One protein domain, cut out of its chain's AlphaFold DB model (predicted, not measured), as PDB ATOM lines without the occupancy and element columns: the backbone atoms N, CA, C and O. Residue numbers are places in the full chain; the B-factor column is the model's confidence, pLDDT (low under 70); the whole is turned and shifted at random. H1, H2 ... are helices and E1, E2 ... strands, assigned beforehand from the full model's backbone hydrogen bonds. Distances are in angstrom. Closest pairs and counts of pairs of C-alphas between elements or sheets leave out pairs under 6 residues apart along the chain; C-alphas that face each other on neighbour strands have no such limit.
ATOM      1  N   VAL A  38     -51.105 -14.164  23.838       60.97
ATOM      2  CA  VAL A  38     -49.774 -13.840  23.352       60.97
ATOM      3  C   VAL A  38     -49.741 -12.327  23.232       60.97
ATOM      4  O   VAL A  38     -50.421 -11.771  22.361       60.97
ATOM      5  N   ASP A  39     -48.971 -11.694  24.111       80.62
ATOM      6  CA  ASP A  39     -48.749 -10.254  24.126       80.62
ATOM      7  C   ASP A  39     -48.112  -9.768  22.811       80.62
ATOM      8  O   ASP A  39     -47.507 -10.540  22.051       80.62
ATOM      9  N   THR A  40     -48.260  -8.472  22.535       79.25
ATOM     10  CA  THR A  40     -47.773  -7.835  21.304       79.25
ATOM     11  C   THR A  40     -46.279  -8.090  21.058       79.25
ATOM     12  O   THR A  40     -45.890  -8.406  19.928       79.25
ATOM     13  N   LEU A  41     -45.439  -8.052  22.101       78.69
ATOM     14  CA  LEU A  41     -43.995  -8.289  21.976       78.69
ATOM     15  C   LEU A  41     -43.687  -9.753  21.646       78.69
ATOM     16  O   LEU A  41     -42.811 -10.037  20.828       78.69
ATOM     17  N   SER A  42     -44.438 -10.699  22.207       77.50
ATOM     18  CA  SER A  42     -44.280 -12.124  21.906       77.50
ATOM     19  C   SER A  42     -44.706 -12.515  20.491       77.50
ATOM     20  O   SER A  42     -44.112 -13.429  19.906       77.50
ATOM     21  N   ARG A  43     -45.707 -11.842  19.912       78.06
ATOM     22  CA  ARG A  43     -46.057 -12.011  18.490       78.06
ATOM     23  C   ARG A  43     -44.963 -11.433  17.601       78.06
ATOM     24  O   ARG A  43     -44.506 -12.097  16.674       78.06
ATOM     25  N   PHE A  44     -44.510 -10.229  17.929       79.44
ATOM     26  CA  PHE A  44     -43.498  -9.523  17.160       79.44
ATOM     27  C   PHE A  44     -42.154 -10.254  17.130       79.44
ATOM     28  O   PHE A  44     -41.576 -10.437  16.059       79.44
ATOM     29  N   SER A  45     -41.685 -10.751  18.277       76.12
ATOM     30  CA  SER A  45     -40.415 -11.476  18.346       76.12
ATOM     31  C   SER A  45     -40.412 -12.713  17.449       76.12
ATOM     32  O   SER A  45     -39.404 -13.000  16.817       76.12
ATOM     33  N   ARG A  46     -41.537 -13.441  17.358       75.00
ATOM     34  CA  ARG A  46     -41.640 -14.616  16.477       75.00
ATOM     35  C   ARG A  46     -41.422 -14.239  15.018       75.00
ATOM     36  O   ARG A  46     -40.712 -14.944  14.312       75.00
ATOM     37  N   VAL A  47     -41.984 -13.110  14.587       73.94
ATOM     38  CA  VAL A  47     -41.783 -12.612  13.225       73.94
ATOM     39  C   VAL A  47     -40.322 -12.221  13.011       73.94
ATOM     40  O   VAL A  47     -39.718 -12.681  12.044       73.94
ATOM     41  N   LEU A  48     -39.728 -11.464  13.941       70.69
ATOM     42  CA  LEU A  48     -38.334 -11.028  13.834       70.69
ATOM     43  C   LEU A  48     -37.331 -12.185  13.782       70.69
ATOM     44  O   LEU A  48     -36.479 -12.192  12.900       70.69
ATOM     45  N   TYR A  49     -37.436 -13.167  14.681       66.19
ATOM     46  CA  TYR A  49     -36.491 -14.292  14.727       66.19
ATOM     47  C   TYR A  49     -36.676 -15.288  13.568       66.19
ATOM     48  O   TYR A  49     -35.773 -16.063  13.283       66.19
ATOM     49  N   SER A  50     -37.815 -15.254  12.868       64.06
ATOM     50  CA  SER A  50     -38.060 -16.087  11.677       64.06
ATOM     51  C   SER A  50     -37.604 -15.445  10.357       64.06
ATOM     52  O   SER A  50     -37.630 -16.085   9.301       64.06
ATOM     53  N   ALA A  51     -37.220 -14.165  10.377       59.91
ATOM     54  CA  ALA A  51     -36.884 -13.426   9.171       59.91
ATOM     55  C   ALA A  51     -35.456 -13.752   8.699       59.91
ATOM     56  O   ALA A  51     -34.482 -13.452   9.383       59.91
ATOM     57  N   LYS A  52     -35.326 -14.316   7.489       63.75
ATOM     58  CA  LYS A  52     -34.026 -14.481   6.809       63.75
ATOM     59  C   LYS A  52     -33.312 -13.121   6.627       63.75
ATOM     60  O   LYS A  52     -34.009 -12.112   6.451       63.75
ATOM     61  N   PRO A  53     -31.965 -13.081   6.580       52.97
ATOM     62  CA  PRO A  53     -31.211 -11.883   6.191       52.97
ATOM     63  C   PRO A  53     -31.759 -11.318   4.865       52.97
ATOM     64  O   PRO A  53     -32.012 -12.075   3.931       52.97
ATOM     65  N   GLY A  54     -32.073 -10.019   4.817       60.38
ATOM     66  CA  GLY A  54     -32.769  -9.355   3.695       60.38
ATOM     67  C   GLY A  54     -34.297  -9.226   3.837       60.38
ATOM     68  O   GLY A  54     -34.886  -8.269   3.339       60.38
ATOM     69  N   LYS A  55     -34.968 -10.104   4.599       70.75
ATOM     70  CA  LYS A  55     -36.392  -9.911   4.958       70.75
ATOM     71  C   LYS A  55     -36.580  -8.916   6.101       70.75
ATOM     72  O   LYS A  55     -37.662  -8.351   6.233       70.75
ATOM     73  N   LEU A  56     -35.542  -8.701   6.908       69.25
ATOM     74  CA  LEU A  56     -35.591  -7.805   8.058       69.25
ATOM     75  C   LEU A  56     -35.805  -6.344   7.649       69.25
ATOM     76  O   LEU A  56     -36.647  -5.681   8.240       69.25
ATOM     77  N   ASP A  57     -35.109  -5.847   6.628       72.50
ATOM     78  CA  ASP A  57     -35.254  -4.447   6.209       72.50
ATOM     79  C   ASP A  57     -36.610  -4.190   5.558       72.50
ATOM     80  O   ASP A  57     -37.268  -3.194   5.862       72.50
ATOM     81  N   LYS A  58     -37.095  -5.147   4.754       79.25
ATOM     82  CA  LYS A  58     -38.480  -5.137   4.273       79.25
ATOM     83  C   LYS A  58     -39.462  -5.106   5.445       79.25
ATOM     84  O   LYS A  58     -40.366  -4.283   5.462       79.25
ATOM     85  N   PHE A  59     -39.258  -5.955   6.449       79.19
ATOM     86  CA  PHE A  59     -40.111  -6.000   7.632       79.19
ATOM     87  C   PHE A  59     -40.098  -4.687   8.428       79.19
ATOM     88  O   PHE A  59     -41.153  -4.224   8.854       79.19
ATOM     89  N   LEU A  60     -38.933  -4.059   8.606       78.19
ATOM     90  CA  LEU A  60     -38.828  -2.749   9.249       78.19
ATOM     91  C   LEU A  60     -39.571  -1.668   8.462       78.19
ATOM     92  O   LEU A  60     -40.296  -0.867   9.051       78.19
ATOM     93  N   LYS A  61     -39.426  -1.667   7.135       80.38
ATOM     94  CA  LYS A  61     -40.145  -0.745   6.251       80.38
ATOM     95  C   LYS A  61     -41.660  -0.961   6.326       80.38
ATOM     96  O   LYS A  61     -42.420   0.005   6.409       80.38
ATOM     97  N   ASP A  62     -42.101  -2.215   6.373       83.06
ATOM     98  CA  ASP A  62     -43.510  -2.565   6.563       83.06
ATOM     99  C   ASP A  62     -44.020  -2.068   7.925       83.06
ATOM    100  O   ASP A  62     -45.115  -1.513   8.006       83.06
ATOM    101  N   CYS A  63     -43.231  -2.225   8.991       81.69
ATOM    102  CA  CYS A  63     -43.561  -1.729  10.328       81.69
ATOM    103  C   CYS A  63     -43.734  -0.204  10.345       81.69
ATOM    104  O   CYS A  63     -44.741   0.296  10.844       81.69
ATOM    105  N   GLN A  64     -42.797   0.530   9.742       80.94
ATOM    106  CA  GLN A  64     -42.899   1.983   9.593       80.94
ATOM    107  C   GLN A  64     -44.163   2.382   8.828       80.94
ATOM    108  O   GLN A  64     -44.887   3.270   9.262       80.94
ATOM    109  N   THR A  65     -44.474   1.680   7.737       83.69
ATOM    110  CA  THR A  65     -45.658   1.962   6.913       83.69
ATOM    111  C   THR A  65     -46.956   1.739   7.695       83.69
ATOM    112  O   THR A  65     -47.832   2.601   7.709       83.69
ATOM    113  N   ARG A  66     -47.075   0.617   8.417       85.25
ATOM    114  CA  ARG A  66     -48.261   0.302   9.239       85.25
ATOM    115  C   ARG A  66     -48.484   1.302  10.372       85.25
ATOM    116  O   ARG A  66     -49.617   1.512  10.798       85.25
ATOM    117  N   HIS A  67     -47.410   1.911  10.860       88.44
ATOM    118  CA  HIS A  67     -47.432   2.844  11.980       88.44
ATOM    119  C   HIS A  67     -47.098   4.284  11.566       88.44
ATOM    120  O   HIS A  67     -46.670   5.075  12.405       88.44
ATOM    121  N   ALA A  68     -47.344   4.650  10.302       88.69
ATOM    122  CA  ALA A  68     -47.051   5.983   9.766       88.69
ATOM    123  C   ALA A  68     -47.801   7.122  10.489       88.69
ATOM    124  O   ALA A  68     -47.338   8.256  10.535       88.69
ATOM    125  N   HIS A  69     -48.948   6.819  11.106       91.31
ATOM    126  CA  HIS A  69     -49.695   7.773  11.933       91.31
ATOM    127  C   HIS A  69     -49.038   8.033  13.304       91.31
ATOM    128  O   HIS A  69     -49.265   9.079  13.910       91.31
ATOM    129  N   LEU A  70     -48.210   7.100  13.794       94.88
ATOM    130  CA  LEU A  70     -47.485   7.212  15.068       94.88
ATOM    131  C   LEU A  70     -46.052   7.701  14.879       94.88
ATOM    132  O   LEU A  70     -45.478   8.290  15.792       94.88
ATOM    133  N   SER A  71     -45.449   7.433  13.722       96.44
ATOM    134  CA  SER A  71     -44.050   7.758  13.479       96.44
ATOM    135  C   SER A  71     -43.759   8.043  12.016       96.44
ATOM    136  O   SER A  71     -44.417   7.509  11.128       96.44
ATOM    137  N   ARG A  72     -42.720   8.837  11.769       95.19
ATOM    138  CA  ARG A  72     -42.171   9.074  10.430       95.19
ATOM    139  C   ARG A  72     -40.664   9.274  10.498       95.19
ATOM    140  O   ARG A  72     -40.142   9.726  11.516       95.19
ATOM    141  N   LYS A  73     -39.960   8.927   9.422       94.19
ATOM    142  CA  LYS A  73     -38.511   9.110   9.292       94.19
ATOM    143  C   LYS A  73     -38.244  10.162   8.219       94.19
ATOM    144  O   LYS A  73     -38.654   9.976   7.080       94.19
ATOM    145  N   GLU A  74     -37.553  11.236   8.577       94.38
ATOM    146  CA  GLU A  74     -37.253  12.368   7.692       94.38
ATOM    147  C   GLU A  74     -35.791  12.773   7.882       94.38
ATOM    148  O   GLU A  74     -35.374  13.038   9.007       94.38
ATOM    149  N   ASN A  75     -34.999  12.801   6.804       93.12
ATOM    150  CA  ASN A  75     -33.605  13.274   6.816       93.12
ATOM    151  C   ASN A  75     -32.753  12.695   7.965       93.12
ATOM    152  O   ASN A  75     -32.065  13.419   8.679       93.12
ATOM    153  N   GLY A  76     -32.837  11.380   8.198       93.06
ATOM    154  CA  GLY A  76     -32.105  10.715   9.285       93.06
ATOM    155  C   GLY A  76     -32.691  10.928  10.687       93.06
ATOM    156  O   GLY A  76     -32.161  10.411  11.659       93.06
ATOM    157  N   THR A  77     -33.822  11.611  10.836       96.56
ATOM    158  CA  THR A  77     -34.500  11.793  12.127       96.56
ATOM    159  C   THR A  77     -35.759  10.944  12.191       96.56
ATOM    160  O   THR A  77     -36.623  11.033  11.321       96.56
ATOM    161  N   LEU A  78     -35.876  10.097  13.216       97.19
ATOM    162  CA  LEU A  78     -37.118   9.398  13.535       97.19
ATOM    163  C   LEU A  78     -37.952  10.282  14.460       97.19
ATOM    164  O   LEU A  78     -37.524  10.620  15.560       97.19
ATOM    165  N   LEU A  79     -39.139  10.644  13.995       97.88
ATOM    166  CA  LEU A  79     -40.120  11.444  14.712       97.88
ATOM    167  C   LEU A  79     -41.220  10.508  15.205       97.88
ATOM    168  O   LEU A  79     -41.807   9.785  14.400       97.88
ATOM    169  N   VAL A  80     -41.493  10.512  16.509       98.19
ATOM    170  CA  VAL A  80     -42.553   9.701  17.126       98.19
ATOM    171  C   VAL A  80     -43.542  10.619  17.826       98.19
ATOM    172  O   VAL A  80     -43.165  11.378  18.721       98.19
ATOM    173  N   ASN A  81     -44.799  10.559  17.398       97.38
ATOM    174  CA  ASN A  81     -45.891  11.336  17.967       97.38
ATOM    175  C   ASN A  81     -46.391  10.647  19.238       97.38
ATOM    176  O   ASN A  81     -46.748   9.470  19.208       97.38
ATOM    177  N   LEU A  82     -46.429  11.398  20.333       96.69
ATOM    178  CA  LEU A  82     -46.887  10.932  21.634       96.69
ATOM    179  C   LEU A  82     -48.362  11.282  21.868       96.69
ATOM    180  O   LEU A  82     -48.906  12.220  21.278       96.69
ATOM    181  N   GLN A  83     -49.002  10.594  22.813       94.94
ATOM    182  CA  GLN A  83     -50.389  10.865  23.209       94.94
ATOM    183  C   GLN A  83     -50.585  12.292  23.747       94.94
ATOM    184  O   GLN A  83     -51.649  12.885  23.574       94.94
ATOM    185  N   ASN A  84     -49.559  12.863  24.380       92.75
ATOM    186  CA  ASN A  84     -49.579  14.230  24.905       92.75
ATOM    187  C   ASN A  84     -49.385  15.310  23.813       92.75
ATOM    188  O   ASN A  84     -49.165  16.472  24.145       92.75
ATOM    189  N   LYS A  85     -49.458  14.933  22.525       94.50
ATOM    190  CA  LYS A  85     -49.230  15.781  21.340       94.50
ATOM    191  C   LYS A  85     -47.794  16.293  21.180       94.50
ATOM    192  O   LYS A  85     -47.529  17.056  20.255       94.50
ATOM    193  N   GLN A  86     -46.861  15.872  22.032       96.44
ATOM    194  CA  GLN A  86     -45.441  16.129  21.818       96.44
ATOM    195  C   GLN A  86     -44.878  15.165  20.769       96.44
ATOM    196  O   GLN A  86     -45.454  14.119  20.462       96.44
ATOM    197  N   THR A  87     -43.724  15.520  20.213       97.56
ATOM    198  CA  THR A  87     -42.985  14.672  19.277       97.56
ATOM    199  C   THR A  87     -41.588  14.433  19.818       97.56
ATOM    200  O   THR A  87     -40.837  15.385  20.032       97.56
ATOM    201  N   VAL A  88     -41.220  13.167  19.992       97.75
ATOM    202  CA  VAL A  88     -39.844  12.785  20.324       97.75
ATOM    203  C   VAL A  88     -39.050  12.628  19.038       97.75
ATOM    204  O   VAL A  88     -39.524  12.026  18.073       97.75
ATOM    205  N   LYS A  89     -37.837  13.187  19.031       97.81
ATOM    206  CA  LYS A  89     -36.906  13.133  17.904       97.81
ATOM    207  C   LYS A  89     -35.726  12.238  18.263       97.81
ATOM    208  O   LYS A  89     -35.050  12.485  19.256       97.81
ATOM    209  N   LEU A  90     -35.468  11.225  17.444       97.31
ATOM    210  CA  LEU A  90     -34.287  10.370  17.538       97.31
ATOM    211  C   LEU A  90     -33.463  10.556  16.267       97.31
ATOM    212  O   LEU A  90     -33.890  10.166  15.176       97.31
ATOM    213  N   ILE A  91     -32.322  11.216  16.411       96.50
ATOM    214  CA  ILE A  91     -31.498  11.687  15.299       96.50
ATOM    215  C   ILE A  91     -30.410  10.654  15.031       96.50
ATOM    216  O   ILE A  91     -29.693  10.262  15.950       96.50
ATOM    217  N   ASP A  92     -30.297  10.210  13.782       95.44
ATOM    218  CA  ASP A  92     -29.175   9.388  13.347       95.44
ATOM    219  C   ASP A  92     -27.889  10.213  13.451       95.44
ATOM    220  O   ASP A  92     -27.823  11.336  12.950       95.44
ATOM    221  N   SER A  93     -26.864   9.652  14.075       92.38
ATOM    222  CA  SER A  93     -25.590  10.328  14.310       92.38
ATOM    223  C   SER A  93     -24.436   9.405  13.935       92.38
ATOM    224  O   SER A  93     -24.618   8.187  13.919       92.38
ATOM    225  N   PRO A  94     -23.243   9.935  13.637       86.38
ATOM    226  CA  PRO A  94     -22.044   9.118  13.742       86.38
ATOM    227  C   PRO A  94     -21.884   8.631  15.194       86.38
ATOM    228  O   PRO A  94     -22.298   9.314  16.137       86.38
ATOM    229  N   ASP A  95     -21.339   7.436  15.352       81.19
ATOM    230  CA  ASP A  95     -20.859   6.870  16.607       81.19
ATOM    231  C   ASP A  95     -19.343   7.092  16.740       81.19
ATOM    232  O   ASP A  95     -18.687   7.554  15.800       81.19
ATOM    233  N   ALA A  96     -18.779   6.775  17.906       74.94
ATOM    234  CA  ALA A  96     -17.365   7.005  18.221       74.94
ATOM    235  C   ALA A  96     -16.388   6.290  17.265       74.94
ATOM    236  O   ALA A  96     -15.289   6.785  17.029       74.94
ATOM    237  N   ASP A  97     -16.794   5.155  16.699       75.25
ATOM    238  CA  ASP A  97     -16.022   4.361  15.735       75.25
ATOM    239  C   ASP A  97     -16.249   4.790  14.269       75.25
ATOM    240  O   ASP A  97     -15.744   4.157  13.342       75.25
ATOM    241  N   GLY A  98     -17.025   5.856  14.042       76.25
ATOM    242  CA  GLY A  98     -17.419   6.318  12.711       76.25
ATOM    243  C   GLY A  98     -18.583   5.536  12.094       76.25
ATOM    244  O   GLY A  98     -19.056   5.905  11.014       76.25
ATOM    245  N   SER A  99     -19.097   4.495  12.760       83.69
ATOM    246  CA  SER A  99     -20.321   3.819  12.336       83.69
ATOM    247  C   SER A  99     -21.529   4.743  12.512       83.69
ATOM    248  O   SER A  99     -21.523   5.680  13.302       83.69
ATOM    249  N   ARG A 100     -22.596   4.534  11.736       88.81
ATOM    250  CA  ARG A 100     -23.792   5.382  11.827       88.81
ATOM    251  C   ARG A 100     -24.797   4.775  12.800       88.81
ATOM    252  O   ARG A 100     -25.372   3.724  12.517       88.81
ATOM    253  N   VAL A 101     -25.083   5.484  13.890       93.69
ATOM    254  CA  VAL A 101     -26.238   5.208  14.743       93.69
ATOM    255  C   VAL A 101     -27.505   5.493  13.950       93.69
ATOM    256  O   VAL A 101     -27.707   6.602  13.454       93.69
ATOM    257  N   THR A 102     -28.380   4.499  13.840       94.88
ATOM    258  CA  THR A 102     -29.666   4.619  13.154       94.88
ATOM    259  C   THR A 102     -30.829   4.175  14.028       94.88
ATOM    260  O   THR A 102     -30.729   3.215  14.798       94.88
ATOM    261  N   TYR A 103     -31.957   4.872  13.883       95.62
ATOM    262  CA  TYR A 103     -33.206   4.565  14.584       95.62
ATOM    263  C   TYR A 103     -34.320   4.157  13.621       95.62
ATOM    264  O   TYR A 103     -34.622   4.892  12.674       95.62
ATOM    265  N   ALA A 104     -34.986   3.038  13.913       94.62
ATOM    266  CA  ALA A 104     -36.132   2.540  13.156       94.62
ATOM    267  C   ALA A 104     -37.307   2.189  14.076       94.62
ATOM    268  O   ALA A 104     -37.165   1.411  15.019       94.62
ATOM    269  N   TYR A 105     -38.484   2.743  13.783       95.69
ATOM    270  CA  TYR A 105     -39.710   2.408  14.501       95.69
ATOM    271  C   TYR A 105     -40.128   0.961  14.233       95.69
ATOM    272  O   TYR A 105     -40.135   0.528  13.080       95.69
ATOM    273  N   LEU A 106     -40.486   0.231  15.289       93.38
ATOM    274  CA  LEU A 106     -40.931  -1.155  15.178       93.38
ATOM    275  C   LEU A 106     -42.436  -1.264  15.361       93.38
ATOM    276  O   LEU A 106     -43.139  -1.704  14.461       93.38
ATOM    277  N   LEU A 107     -42.939  -0.882  16.530       95.00
ATOM    278  CA  LEU A 107     -44.348  -1.051  16.863       95.00
ATOM    279  C   LEU A 107     -44.731  -0.243  18.096       95.00
ATOM    280  O   LEU A 107     -43.880   0.232  18.847       95.00
ATOM    281  N   PHE A 108     -46.036  -0.154  18.322       95.25
ATOM    282  CA  PHE A 108     -46.607   0.304  19.579       95.25
ATOM    283  C   PHE A 108     -47.076  -0.894  20.414       95.25
ATOM    284  O   PHE A 108     -47.749  -1.780  19.892       95.25
ATOM    285  N   VAL A 109     -46.705  -0.918  21.694       94.69
ATOM    286  CA  VAL A 109     -47.093  -1.911  22.703       94.69
ATOM    287  C   VAL A 109     -48.187  -1.286  23.575       94.69
ATOM    288  O   VAL A 109     -47.869  -0.606  24.561       94.69
ATOM    289  N   PRO A 110     -49.476  -1.458  23.228       93.62
ATOM    290  CA  PRO A 110     -50.570  -0.841  23.973       93.62
ATOM    291  C   PRO A 110     -50.637  -1.325  25.425       93.62
ATOM    292  O   PRO A 110     -51.010  -0.555  26.303       93.62
ATOM    293  N   GLU A 111     -50.216  -2.564  25.700       93.50
ATOM    294  CA  GLU A 111     -50.245  -3.178  27.031       93.50
ATOM    295  C   GLU A 111     -49.465  -2.395  28.092       93.50
ATOM    296  O   GLU A 111     -49.797  -2.486  29.270       93.50
ATOM    297  N   ILE A 112     -48.448  -1.640  27.674       94.44
ATOM    298  CA  ILE A 112     -47.601  -0.813  28.544       94.44
ATOM    299  C   ILE A 112     -47.463   0.624  28.023       94.44
ATOM    300  O   ILE A 112     -46.554   1.348  28.421       94.44
ATOM    301  N   ASN A 113     -48.343   1.041  27.106       95.00
ATOM    302  CA  ASN A 113     -48.344   2.367  26.486       95.00
ATOM    303  C   ASN A 113     -46.947   2.817  25.998       95.00
ATOM    304  O   ASN A 113     -46.457   3.891  26.355       95.00
ATOM    305  N   THR A 114     -46.271   1.955  25.234       96.19
ATOM    306  CA  THR A 114     -44.844   2.103  24.896       96.19
ATOM    307  C   THR A 114     -44.601   1.932  23.404       96.19
ATOM    308  O   THR A 114     -45.069   0.968  22.808       96.19
ATOM    309  N   HIS A 115     -43.809   2.806  22.796       97.00
ATOM    310  CA  HIS A 115     -43.245   2.580  21.467       97.00
ATOM    311  C   HIS A 115     -41.951   1.775  21.579       97.00
ATOM    312  O   HIS A 115     -41.102   2.066  22.423       97.00
ATOM    313  N   LEU A 116     -41.787   0.787  20.703       97.19
ATOM    314  CA  LEU A 116     -40.556   0.022  20.567       97.19
ATOM    315  C   LEU A 116     -39.807   0.480  19.316       97.19
ATOM    316  O   LEU A 116     -40.363   0.526  18.216       97.19
ATOM    317  N   ILE A 117     -38.530   0.797  19.492       97.31
ATOM    318  CA  ILE A 117     -37.673   1.365  18.452       97.31
ATOM    319  C   ILE A 117     -36.377   0.556  18.413       97.31
ATOM    320  O   ILE A 117     -35.792   0.267  19.453       97.31
ATOM    321  N   ALA A 118     -35.916   0.174  17.226       95.06
ATOM    322  CA  ALA A 118     -34.586  -0.395  17.050       95.06
ATOM    323  C   ALA A 118     -33.551   0.731  16.981       95.06
ATOM    324  O   ALA A 118     -33.730   1.678  16.214       95.06
ATOM    325  N   LYS A 119     -32.460   0.584  17.737       94.81
ATOM    326  CA  LYS A 119     -31.239   1.390  17.633       94.81
ATOM    327  C   LYS A 119     -30.126   0.489  17.101       94.81
ATOM    328  O   LYS A 119     -29.907  -0.583  17.663       94.81
ATOM    329  N   ARG A 120     -29.451   0.890  16.027       91.06
ATOM    330  CA  ARG A 120     -28.379   0.109  15.381       91.06
ATOM    331  C   ARG A 120     -27.145   0.964  15.161       91.06
ATOM    332  O   ARG A 120     -27.310   2.145  14.888       91.06
ATOM    333  N   TRP A 121     -25.964   0.370  15.247       90.25
ATOM    334  CA  TRP A 121     -24.684   0.974  14.870       90.25
ATOM    335  C   TRP A 121     -23.697  -0.164  14.596       90.25
ATOM    336  O   TRP A 121     -23.688  -1.146  15.334       90.25
ATOM    337  N   GLY A 122     -22.957  -0.096  13.489       85.69
ATOM    338  CA  GLY A 122     -22.158  -1.229  13.010       85.69
ATOM    339  C   GLY A 122     -22.968  -2.536  12.968       85.69
ATOM    340  O   GLY A 122     -24.069  -2.581  12.411       85.69
ATOM    341  N   GLU A 123     -22.443  -3.578  13.610       79.94
ATOM    342  CA  GLU A 123     -23.102  -4.886  13.781       79.94
ATOM    343  C   GLU A 123     -23.986  -4.960  15.039       79.94
ATOM    344  O   GLU A 123     -24.717  -5.928  15.263       79.94
ATOM    345  N   GLN A 124     -23.966  -3.911  15.859       85.00
ATOM    346  CA  GLN A 124     -24.667  -3.859  17.129       85.00
ATOM    347  C   GLN A 124     -26.116  -3.418  16.960       85.00
ATOM    348  O   GLN A 124     -26.499  -2.598  16.114       85.00
ATOM    349  N   ARG A 125     -26.962  -3.951  17.842       88.25
ATOM    350  CA  ARG A 125     -28.371  -3.584  17.925       88.25
ATOM    351  C   ARG A 125     -28.839  -3.586  19.368       88.25
ATOM    352  O   ARG A 125     -28.645  -4.550  20.098       88.25
ATOM    353  N   ARG A 126     -29.562  -2.534  19.732       93.62
ATOM    354  CA  ARG A 126     -30.337  -2.422  20.970       93.62
ATOM    355  C   ARG A 126     -31.766  -2.020  20.645       93.62
ATOM    356  O   ARG A 126     -32.104  -1.707  19.499       93.62
ATOM    357  N   TYR A 127     -32.599  -1.983  21.674       95.81
ATOM    358  CA  TYR A 127     -33.956  -1.473  21.557       95.81
ATOM    359  C   TYR A 127     -34.170  -0.325  22.527       95.81
ATOM    360  O   TYR A 127     -33.620  -0.312  23.623       95.81
ATOM    361  N   VAL A 128     -34.973   0.641  22.104       97.62
ATOM    362  CA  VAL A 128     -35.403   1.771  22.917       97.62
ATOM    363  C   VAL A 128     -36.890   1.606  23.188       97.62
ATOM    364  O   VAL A 128     -37.692   1.469  22.261       97.62
ATOM    365  N   LEU A 129     -37.234   1.611  24.470       97.50
ATOM    366  CA  LEU A 129     -38.591   1.741  24.971       97.50
ATOM    367  C   LEU A 129     -38.871   3.224  25.137       97.50
ATOM    368  O   LEU A 129     -38.152   3.895  25.868       97.50
ATOM    369  N   LEU A 130     -39.891   3.732  24.461       97.38
ATOM    370  CA  LEU A 130     -40.315   5.122  24.550       97.38
ATOM    371  C   LEU A 130     -41.728   5.168  25.121       97.38
ATOM    372  O   LEU A 130     -42.675   4.699  24.490       97.38
ATOM    373  N   ASN A 131     -41.883   5.717  26.321       96.69
ATOM    374  CA  ASN A 131     -43.195   5.857  26.932       96.69
ATOM    375  C   ASN A 131     -44.052   6.874  26.158       96.69
ATOM    376  O   ASN A 131     -43.668   8.031  25.999       96.69
ATOM    377  N   ASN A 132     -45.239   6.459  25.720       96.38
ATOM    378  CA  ASN A 132     -46.123   7.270  24.881       96.38
ATOM    379  C   ASN A 132     -46.784   8.448  25.628       96.38
ATOM    380  O   ASN A 132     -47.276   9.387  25.009       96.38
ATOM    381  N   LYS A 133     -46.814   8.421  26.965       94.69
ATOM    382  CA  LYS A 133     -47.390   9.500  27.780       94.69
ATOM    383  C   LYS A 133     -46.341  10.525  28.201       94.69
ATOM    384  O   LYS A 133     -46.614  11.722  28.152       94.69
ATOM    385  N   THR A 134     -45.181  10.060  28.662       94.12
ATOM    386  CA  THR A 134     -44.153  10.911  29.285       94.12
ATOM    387  C   THR A 134     -43.010  11.269  28.344       94.12
ATOM    388  O   THR A 134     -42.279  12.212  28.621       94.12
ATOM    389  N   GLY A 135     -42.823  10.519  27.255       95.12
ATOM    390  CA  GLY A 135     -41.651  10.646  26.391       95.12
ATOM    391  C   GLY A 135     -40.370  10.049  26.980       95.12
ATOM    392  O   GLY A 135     -39.324  10.120  26.339       95.12
ATOM    393  N   LEU A 136     -40.435   9.439  28.170       95.25
ATOM    394  CA  LEU A 136     -39.281   8.818  28.816       95.25
ATOM    395  C   LEU A 136     -38.764   7.646  27.981       95.25
ATOM    396  O   LEU A 136     -39.541   6.795  27.534       95.25
ATOM    397  N   THR A 137     -37.446   7.593  27.804       96.06
ATOM    398  CA  THR A 137     -36.769   6.540  27.053       96.06
ATOM    399  C   THR A 137     -35.972   5.613  27.968       96.06
ATOM    400  O   THR A 137     -35.378   6.044  28.951       96.06
ATOM    401  N   GLN A 138     -35.938   4.326  27.627       97.00
ATOM    402  CA  GLN A 138     -35.070   3.330  28.252       97.00
ATOM    403  C   GLN A 138     -34.466   2.440  27.171       97.00
ATOM    404  O   GLN A 138     -35.190   1.818  26.393       97.00
ATOM    405  N   THR A 139     -33.136   2.345  27.134       96.62
ATOM    406  CA  THR A 139     -32.450   1.392  26.252       96.62
ATOM    407  C   THR A 139     -32.372   0.027  26.930       96.62
ATOM    408  O   THR A 139     -32.022  -0.062  28.106       96.62
ATOM    409  N   VAL A 140     -32.678  -1.031  26.188       97.00
ATOM    410  CA  VAL A 140     -32.599  -2.425  26.636       97.00
ATOM    411  C   VAL A 140     -31.725  -3.249  25.699       97.00
ATOM    412  O   VAL A 140     -31.569  -2.929  24.514       97.00
ATOM    413  N   TRP A 141     -31.131  -4.310  26.242       96.12
ATOM    414  CA  TRP A 141     -30.103  -5.081  25.553       96.12
ATOM    415  C   TRP A 141     -30.596  -5.841  24.328       96.12
ATOM    416  O   TRP A 141     -29.877  -5.916  23.338       96.12
TER     417      TRP A 141
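AT A GLANCE: This is residues 38 to 141 of the 236 residues of an uncharacterized protein of Candidatus Termititenax aidoneus (UniProt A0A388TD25). A strongly twisted sheet, E4 to E7, stands partly face to face with a smaller sheet, E1 to E3, in a sandwich whose layers meet at E4. H2 packs on E4, and H1 lies farthest out, only grazing the larger sheet. The 104 printed residues hold two named helices, then seven named strands; both sheets, E4 - E5 - E6 - E7 and E1 - E2 - E3, are antiparallel. The class is mixed, helices and strands, and the whole is compact, with a radius of gyration of the C-alphas of 13.5 A and spans of 35 by 30 by 24 A.

HOW THE PARTS SIT: E4 (100 to 109), E5 (114 to 121), E6 (124 to 131) and E7 (137 to 140) form a meander, each strand the antiparallel neighbour of the one before. N 104 and O 118 of E4 and E5 are 3.0 A apart, N 117 and O 128 of E5 and E6 3.0 A, and N 129 and O 138 of E6 and E7 2.8 A, each within hydrogen-bond range. E1 (71 to 74), E2 (77 to 81) and E3 (87 to 91) form a second meander, with N 72 and O 79 at 2.9 A and N 80 and O 88 at 2.9 A. The sheets' facing parts are 9.8 A centre to centre; the closest C-alphas of E2 and E4 are Leu 78 and Tyr 103, 6.3 A apart. H2 (55 to 66) is on the larger sheet, over E4, with Cys 63 and Leu 106 their closest C-alphas at 5.5 A. H1 (40 to 50) is close to H2 but not clearly touching: C-alphas 48 and 56, the closest, are 7.2 A apart. Every O i to N i+4 pair is within hydrogen-bond range in H2, and 6 of 7 in H1.

IN THESE COORDINATES: H1 begins at C-alpha 40 (-47.773, -7.835, 21.304); H1 spans 16.0 A and H2 16.2 A. E4 is 26.7 A long, E5 22.5 A and E6 23.1 A. E7 ends at C-alpha 140 (-32.599, -2.425, 26.636).

THE WHOLE: The C-alphas of Val 38 and Gly 98 are farthest apart, 39.6 A. The printed part has no cut and no long link. Residues 38, 49 to 54 and 56 have pLDDT under 70.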